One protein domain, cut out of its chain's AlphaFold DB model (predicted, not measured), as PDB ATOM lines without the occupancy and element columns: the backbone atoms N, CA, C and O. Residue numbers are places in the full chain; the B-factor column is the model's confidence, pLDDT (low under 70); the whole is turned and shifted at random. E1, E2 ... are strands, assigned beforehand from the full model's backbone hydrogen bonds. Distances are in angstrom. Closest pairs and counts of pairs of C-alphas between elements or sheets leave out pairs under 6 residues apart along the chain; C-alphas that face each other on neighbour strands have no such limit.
ATOM      1  N   THR A 168     -49.133  44.361 -16.649       89.19
ATOM      2  CA  THR A 168     -48.532  43.103 -17.120       89.19
ATOM      3  C   THR A 168     -47.921  42.293 -15.984       89.19
ATOM      4  O   THR A 168     -47.446  42.826 -14.980       89.19
ATOM      5  N   LYS A 169     -47.960  40.968 -16.135       84.50
ATOM      6  CA  LYS A 169     -47.362  40.003 -15.220       84.50
ATOM      7  C   LYS A 169     -46.620  38.945 -16.027       84.50
ATOM      8  O   LYS A 169     -47.228  38.091 -16.674       84.50
ATOM      9  N   HIS A 170     -45.296  38.977 -15.954       82.19
ATOM     10  CA  HIS A 170     -44.453  37.927 -16.516       82.19
ATOM     11  C   HIS A 170     -44.504  36.679 -15.622       82.19
ATOM     12  O   HIS A 170     -44.294  36.762 -14.412       82.19
ATOM     13  N   ASN A 171     -44.757  35.517 -16.220       79.69
ATOM     14  CA  ASN A 171     -44.692  34.205 -15.579       79.69
ATOM     15  C   ASN A 171     -43.715  33.311 -16.368       79.69
ATOM     16  O   ASN A 171     -43.398  33.600 -17.521       79.69
ATOM     17  N   PHE A 172     -43.285  32.183 -15.791       72.75
ATOM     18  CA  PHE A 172     -42.374  31.237 -16.462       72.75
ATOM     19  C   PHE A 172     -42.895  30.712 -17.815       72.75
ATOM     20  O   PHE A 172     -42.099  30.382 -18.687       72.75
ATOM     21  N   ASN A 173     -44.219  30.684 -18.003       70.06
ATOM     22  CA  ASN A 173     -44.877  30.159 -19.205       70.06
ATOM     23  C   ASN A 173     -45.325  31.264 -20.187       70.06
ATOM     24  O   ASN A 173     -46.060  30.974 -21.129       70.06
ATOM     25  N   GLY A 174     -44.943  32.525 -19.955       71.50
ATOM     26  CA  GLY A 174     -45.337  33.673 -20.777       71.50
ATOM     27  C   GLY A 174     -45.892  34.852 -19.975       71.50
ATOM     28  O   GLY A 174     -45.948  34.840 -18.743       71.50
ATOM     29  N   GLU A 175     -46.308  35.895 -20.687       81.62
ATOM     30  CA  GLU A 175     -46.794  37.149 -20.109       81.62
ATOM     31  C   GLU A 175     -48.325  37.224 -20.148       81.62
ATOM     32  O   GLU A 175     -48.942  37.025 -21.192       81.62
ATOM     33  N   THR A 176     -48.940  37.521 -19.003       86.56
ATOM     34  CA  THR A 176     -50.374  37.811 -18.892       86.56
ATOM     35  C   THR A 176     -50.587  39.301 -18.663       86.56
ATOM     36  O   THR A 176     -49.742  39.970 -18.067       86.56
ATOM     37  N   PHE A 177     -51.707  39.843 -19.140       89.31
ATOM     38  CA  PHE A 177     -51.994  41.271 -19.031       89.31
ATOM     39  C   PHE A 177     -53.465  41.550 -18.744       89.31
ATOM     40  O   PHE A 177     -54.336  40.730 -19.037       89.31
ATOM     41  N   LYS A 178     -53.721  42.726 -18.176       92.12
ATOM     42  CA  LYS A 178     -55.052  43.278 -17.942       92.12
ATOM     43  C   LYS A 178     -55.018  44.773 -18.228       92.12
ATOM     44  O   LYS A 178     -54.139  45.475 -17.740       92.12
ATOM     45  N   ILE A 179     -55.974  45.259 -19.007       92.12
ATOM     46  CA  ILE A 179     -56.230  46.694 -19.142       92.12
ATOM     47  C   ILE A 179     -57.142  47.089 -17.977       92.12
ATOM     48  O   ILE A 179     -58.140  46.412 -17.725       92.12
ATOM     49  N   ILE A 180     -56.779  48.141 -17.244       94.12
ATOM     50  CA  ILE A 180     -57.612  48.715 -16.181       94.12
ATOM     51  C   ILE A 180     -57.825  50.201 -16.439       94.12
ATOM     52  O   ILE A 180     -56.901  50.899 -16.860       94.12
ATOM     53  N   THR A 181     -59.009  50.696 -16.103       95.31
ATOM     54  CA  THR A 181     -59.267  52.133 -16.047       95.31
ATOM     55  C   THR A 181     -58.483  52.753 -14.898       95.31
ATOM     56  O   THR A 181     -58.394  52.197 -13.799       95.31
ATOM     57  N   LYS A 182     -57.868  53.900 -15.168       89.12
ATOM     58  CA  LYS A 182     -57.072  54.650 -14.206       89.12
ATOM     59  C   LYS A 182     -57.957  55.143 -13.066       89.12
ATOM     60  O   LYS A 182     -59.045  55.664 -13.287       89.12
ATOM     61  N   SER A 183     -57.441  55.074 -11.844       88.31
ATOM     62  CA  SER A 183     -58.074  55.708 -10.684       88.31
ATOM     63  C   SER A 183     -57.991  57.239 -10.715       88.31
ATOM     64  O   SER A 183     -58.806  57.893 -10.072       88.31
ATOM     65  N   VAL A 184     -57.027  57.809 -11.454       79.44
ATOM     66  CA  VAL A 184     -56.868  59.254 -11.681       79.44
ATOM     67  C   VAL A 184     -56.284  59.493 -13.080       79.44
ATOM     68  O   VAL A 184     -55.385  58.770 -13.502       79.44
ATOM     69  N   GLU A 185     -56.761  60.517 -13.791       77.38
ATOM     70  CA  GLU A 185     -56.432  60.818 -15.198       77.38
ATOM     71  C   GLU A 185     -54.919  60.854 -15.507       77.38
ATOM     72  O   GLU A 185     -54.457  60.240 -16.472       77.38
ATOM     73  N   TYR A 186     -54.128  61.506 -14.646       73.50
ATOM     74  CA  TYR A 186     -52.677  61.668 -14.822       73.50
ATOM     75  C   TYR A 186     -51.849  60.406 -14.508       73.50
ATOM     76  O   TYR A 186     -50.617  60.451 -14.572       73.50
ATOM     77  N   HIS A 187     -52.471  59.283 -14.133       81.94
ATOM     78  CA  HIS A 187     -51.749  58.021 -13.978       81.94
ATOM     79  C   HIS A 187     -51.270  57.498 -15.339       81.94
ATOM     80  O   HIS A 187     -52.001  57.512 -16.329       81.94
ATOM     81  N   ASP A 188     -50.026  57.034 -15.384       79.69
ATOM     82  CA  ASP A 188     -49.299  56.657 -16.602       79.69
ATOM     83  C   ASP A 188     -48.712  55.238 -16.532       79.69
ATOM     84  O   ASP A 188     -48.171  54.735 -17.516       79.69
ATOM     85  N   THR A 189     -48.811  54.568 -15.380       87.69
ATOM     86  CA  THR A 189     -48.286  53.215 -15.183       87.69
ATOM     87  C   THR A 189     -49.154  52.389 -14.225       87.69
ATOM     88  O   THR A 189     -50.092  52.900 -13.610       87.69
ATOM     89  N   CYS A 190     -48.862  51.094 -14.118       92.50
ATOM     90  CA  CYS A 190     -49.619  50.142 -13.314       92.50
ATOM     91  C   CYS A 190     -48.718  49.361 -12.350       92.50
ATOM     92  O   CYS A 190     -47.597  48.979 -12.689       92.50
ATOM     93  N   CYS A 191     -49.212  49.114 -11.136       92.75
ATOM     94  CA  CYS A 191     -48.632  48.181 -10.179       92.75
ATOM     95  C   CYS A 191     -49.464  46.906 -10.165       92.75
ATOM     96  O   CYS A 191     -50.688  46.965 -10.035       92.75
ATOM     97  N   VAL A 192     -48.795  45.762 -10.282       90.75
ATOM     98  CA  VAL A 192     -49.432  44.445 -10.314       90.75
ATOM     99  C   VAL A 192     -49.054  43.677  -9.047       90.75
ATOM    100  O   VAL A 192     -47.877  43.356  -8.862       90.75
ATOM    101  N   PRO A 193     -50.020  43.395  -8.154       87.00
ATOM    102  CA  PRO A 193     -49.818  42.508  -7.014       87.00
ATOM    103  C   PRO A 193     -49.559  41.052  -7.426       87.00
ATOM    104  O   PRO A 193     -49.448  40.702  -8.601       87.00
ATOM    105  N   THR A 194     -49.523  40.146  -6.447       83.06
ATOM    106  CA  THR A 194     -49.519  38.693  -6.710       83.06
ATOM    107  C   THR A 194     -50.695  38.239  -7.583       83.06
ATOM    108  O   THR A 194     -50.566  37.258  -8.321       83.06
ATOM    109  N   ASP A 195     -51.805  38.973  -7.542       86.12
ATOM    110  CA  ASP A 195     -53.018  38.776  -8.326       86.12
ATOM    111  C   ASP A 195     -53.222  39.944  -9.308       86.12
ATOM    112  O   ASP A 195     -53.267  41.107  -8.900       86.12
ATOM    113  N   LEU A 196     -53.366  39.618 -10.595       87.94
ATOM    114  CA  LEU A 196     -53.572  40.581 -11.681       87.94
ATOM    115  C   LEU A 196     -54.929  41.295 -11.557       87.94
ATOM    116  O   LEU A 196     -55.059  42.438 -11.997       87.94
ATOM    117  N   GLU A 197     -55.911  40.685 -10.887       89.50
ATOM    118  CA  GLU A 197     -57.209  41.313 -10.629       89.50
ATOM    119  C   GLU A 197     -57.119  42.509  -9.678       89.50
ATOM    120  O   GLU A 197     -57.951  43.411  -9.751       89.50
ATOM    121  N   LYS A 198     -56.080  42.555  -8.837       91.38
ATOM    122  CA  LYS A 198     -55.840  43.615  -7.847       91.38
ATOM    123  C   LYS A 198     -54.911  44.716  -8.360       91.38
ATOM    124  O   LYS A 198     -54.421  45.515  -7.565       91.38
ATOM    125  N   SER A 199     -54.636  44.738  -9.663       93.94
ATOM    126  CA  SER A 199     -53.759  45.732 -10.284       93.94
ATOM    127  C   SER A 199     -54.293  47.155 -10.105       93.94
ATOM    128  O   SER A 199     -55.499  47.386 -10.161       93.94
ATOM    129  N   GLN A 200     -53.390  48.114  -9.896       94.25
ATOM    130  CA  GLN A 200     -53.733  49.508  -9.609       94.25
ATOM    131  C   GLN A 200     -52.872  50.469 -10.429       94.25
ATOM    132  O   GLN A 200     -51.647  50.350 -10.468       94.25
ATOM    133  N   SER A 201     -53.511  51.454 -11.059       93.06
ATOM    134  CA  SER A 201     -52.817  52.545 -11.746       93.06
ATOM    135  C   SER A 201     -52.152  53.488 -10.741       93.06
ATOM    136  O   SER A 201     -52.763  53.798  -9.717       93.06
ATOM    137  N   TYR A 202     -50.966  54.000 -11.060       83.88
ATOM    138  CA  TYR A 202     -50.297  55.050 -10.292       83.88
ATOM    139  C   TYR A 202     -49.522  56.000 -11.215       83.88
ATOM    140  O   TYR A 202     -49.320  55.706 -12.394       83.88
ATOM    141  N   SER A 203     -49.081  57.145 -10.686       80.50
ATOM    142  CA  SER A 203     -48.161  58.032 -11.406       80.50
ATOM    143  C   SER A 203     -46.710  57.599 -11.195       80.50
ATOM    144  O   SER A 203     -46.191  57.648 -10.076       80.50
ATOM    145  N   SER A 204     -46.032  57.236 -12.280       79.62
ATOM    146  CA  SER A 204     -44.619  56.859 -12.311       79.62
ATOM    147  C   SER A 204     -43.692  57.997 -11.882       79.62
ATOM    148  O   SER A 204     -42.532  57.746 -11.562       79.62
ATOM    149  N   ILE A 205     -44.177  59.244 -11.842       68.06
ATOM    150  CA  ILE A 205     -43.423  60.404 -11.359       68.06
ATOM    151  C   ILE A 205     -43.352  60.400  -9.827       68.06
ATOM    152  O   ILE A 205     -42.269  60.586  -9.274       68.06
ATOM    153  N   THR A 206     -44.476  60.161  -9.145       61.56
ATOM    154  CA  THR A 206     -44.599  60.323  -7.684       61.56
ATOM    155  C   THR A 206     -44.501  59.024  -6.895       61.56
ATOM    156  O   THR A 206     -44.184  59.073  -5.712       61.56
ATOM    157  N   HIS A 207     -44.722  57.868  -7.523       79.00
ATOM    158  CA  HIS A 207     -44.700  56.564  -6.858       79.00
ATOM    159  C   HIS A 207     -43.910  55.514  -7.660       79.00
ATOM    160  O   HIS A 207     -43.486  55.741  -8.797       79.00
ATOM    161  N   ARG A 208     -43.697  54.338  -7.060       81.62
ATOM    162  CA  ARG A 208     -43.199  53.120  -7.720       81.62
ATOM    163  C   ARG A 208     -43.925  51.881  -7.193       81.62
ATOM    164  O   ARG A 208     -44.332  51.844  -6.037       81.62
ATOM    165  N   CYS A 209     -44.021  50.847  -8.022       84.44
ATOM    166  CA  CYS A 209     -44.450  49.517  -7.589       84.44
ATOM    167  C   CYS A 209     -43.274  48.759  -6.949       84.44
ATOM    168  O   CYS A 209     -42.197  48.660  -7.544       84.44
ATOM    169  N   GLN A 210     -43.471  48.208  -5.752       85.06
ATOM    170  CA  GLN A 210     -42.501  47.376  -5.041       85.06
ATOM    171  C   GLN A 210     -43.229  46.235  -4.324       85.06
ATOM    172  O   GLN A 210     -44.129  46.477  -3.529       85.06
ATOM    173  N   LEU A 211     -42.852  44.983  -4.617       82.38
ATOM    174  CA  LEU A 211     -43.494  43.768  -4.076       82.38
ATOM    175  C   LEU A 211     -45.031  43.733  -4.252       82.38
ATOM    176  O   LEU A 211     -45.742  43.120  -3.459       82.38
ATOM    177  N   GLY A 212     -45.550  44.388  -5.297       82.88
ATOM    178  CA  GLY A 212     -46.988  44.492  -5.554       82.88
ATOM    179  C   GLY A 212     -47.715  45.608  -4.793       82.88
ATOM    180  O   GLY A 212     -48.925  45.735  -4.945       82.88
ATOM    181  N   GLY A 213     -47.009  46.413  -3.992       86.31
ATOM    182  CA  GLY A 213     -47.532  47.625  -3.359       86.31
ATOM    183  C   GLY A 213     -47.058  48.896  -4.066       86.31
ATOM    184  O   GLY A 213     -45.943  48.948  -4.586       86.31
ATOM    185  N   ILE A 214     -47.896  49.932  -4.070       87.06
ATOM    186  CA  ILE A 214     -47.541  51.275  -4.549       87.06
ATOM    187  C   ILE A 214     -46.927  52.052  -3.374       87.06
ATOM    188  O   ILE A 214     -47.562  52.182  -2.331       87.06
ATOM    189  N   ILE A 215     -45.705  52.563  -3.542       78.50
ATOM    190  CA  ILE A 215     -44.989  53.365  -2.533       78.50
ATOM    191  C   ILE A 215     -44.553  54.714  -3.115       78.50
ATOM    192  O   ILE A 215     -44.271  54.804  -4.313       78.50
ATOM    193  N   ASN A 216     -44.496  55.755  -2.282       73.06
ATOM    194  CA  ASN A 216     -44.041  57.090  -2.682       73.06
ATOM    195  C   ASN A 216     -42.571  57.094  -3.143       73.06
ATOM    196  O   ASN A 216     -41.758  56.268  -2.731       73.06
ATOM    197  N   LYS A 217     -42.232  58.052  -4.011       61.81
ATOM    198  CA  LYS A 217     -40.858  58.367  -4.441       61.81
ATOM    199  C   LYS A 217     -40.237  59.548  -3.698       61.81
ATOM    200  O   LYS A 217     -39.034  59.747  -3.824       61.81
ATOM    201  N   THR A 218     -41.038  60.337  -2.979       57.12
ATOM    202  CA  THR A 218     -40.590  61.540  -2.253       57.12
ATOM    203  C   THR A 218     -39.565  61.248  -1.166       57.12
ATOM    204  O   THR A 218     -38.807  62.142  -0.817       57.12
ATOM    205  N   ASP A 219     -39.460  59.996  -0.726       57.66
ATOM    206  CA  ASP A 219     -38.509  59.557   0.291       57.66
ATOM    207  C   ASP A 219     -37.144  59.157  -0.306       57.66
ATOM    208  O   ASP A 219     -36.508  58.265   0.241       57.66
TER     209      ASP A 219
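This is residues 168 to 219 of the 419 residues of an uncharacterized protein of Mytilus coruscus (UniProt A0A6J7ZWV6). Three strand hairpins follow one another: E3-E4 in the middle, E5-E6 on one side of it, and E1-E2 a long arm whose tip, residues 170 to 175, sticks out. The 52 printed residues hold six named strands, E1 to E6 in order, in three antiparallel two-stranded sheets: all strand. The whole is only just compact, close to loose, with a radius of gyration of the C-alphas of 11.4 A and spans of 36 by 23 by 14 A.

Find C-alpha 168 at (-48.532, 43.103, -17.120), where E1, residues 168 to 171, begins. E2, residues 174 to 181, runs 23.6 A. Then come E3, 189 to 191, E4, 200 to 202, E5, 207 to 210, and E6, 213 to 216, ending at C-alpha (-44.041, 57.090, -2.682).

Look for N and O within hydrogen-bond range in each hairpin: N 169 and O 176, 2.8 A, in E1 and E2; N 191 and O 200, 2.8 A, in E3 and E4; N 208 and O 215, 2.8 A, in E5 and E6. The closest C-alphas of E2 and E4, Ile 180 and Ser 201, are 7.6 A apart. Those of E3 and E5, Cys 191 and Cys 209, are 5.1 A apart.

The printed part has no cut and no long link. Confidence is low at residues 205 to 206 and 217 to 219.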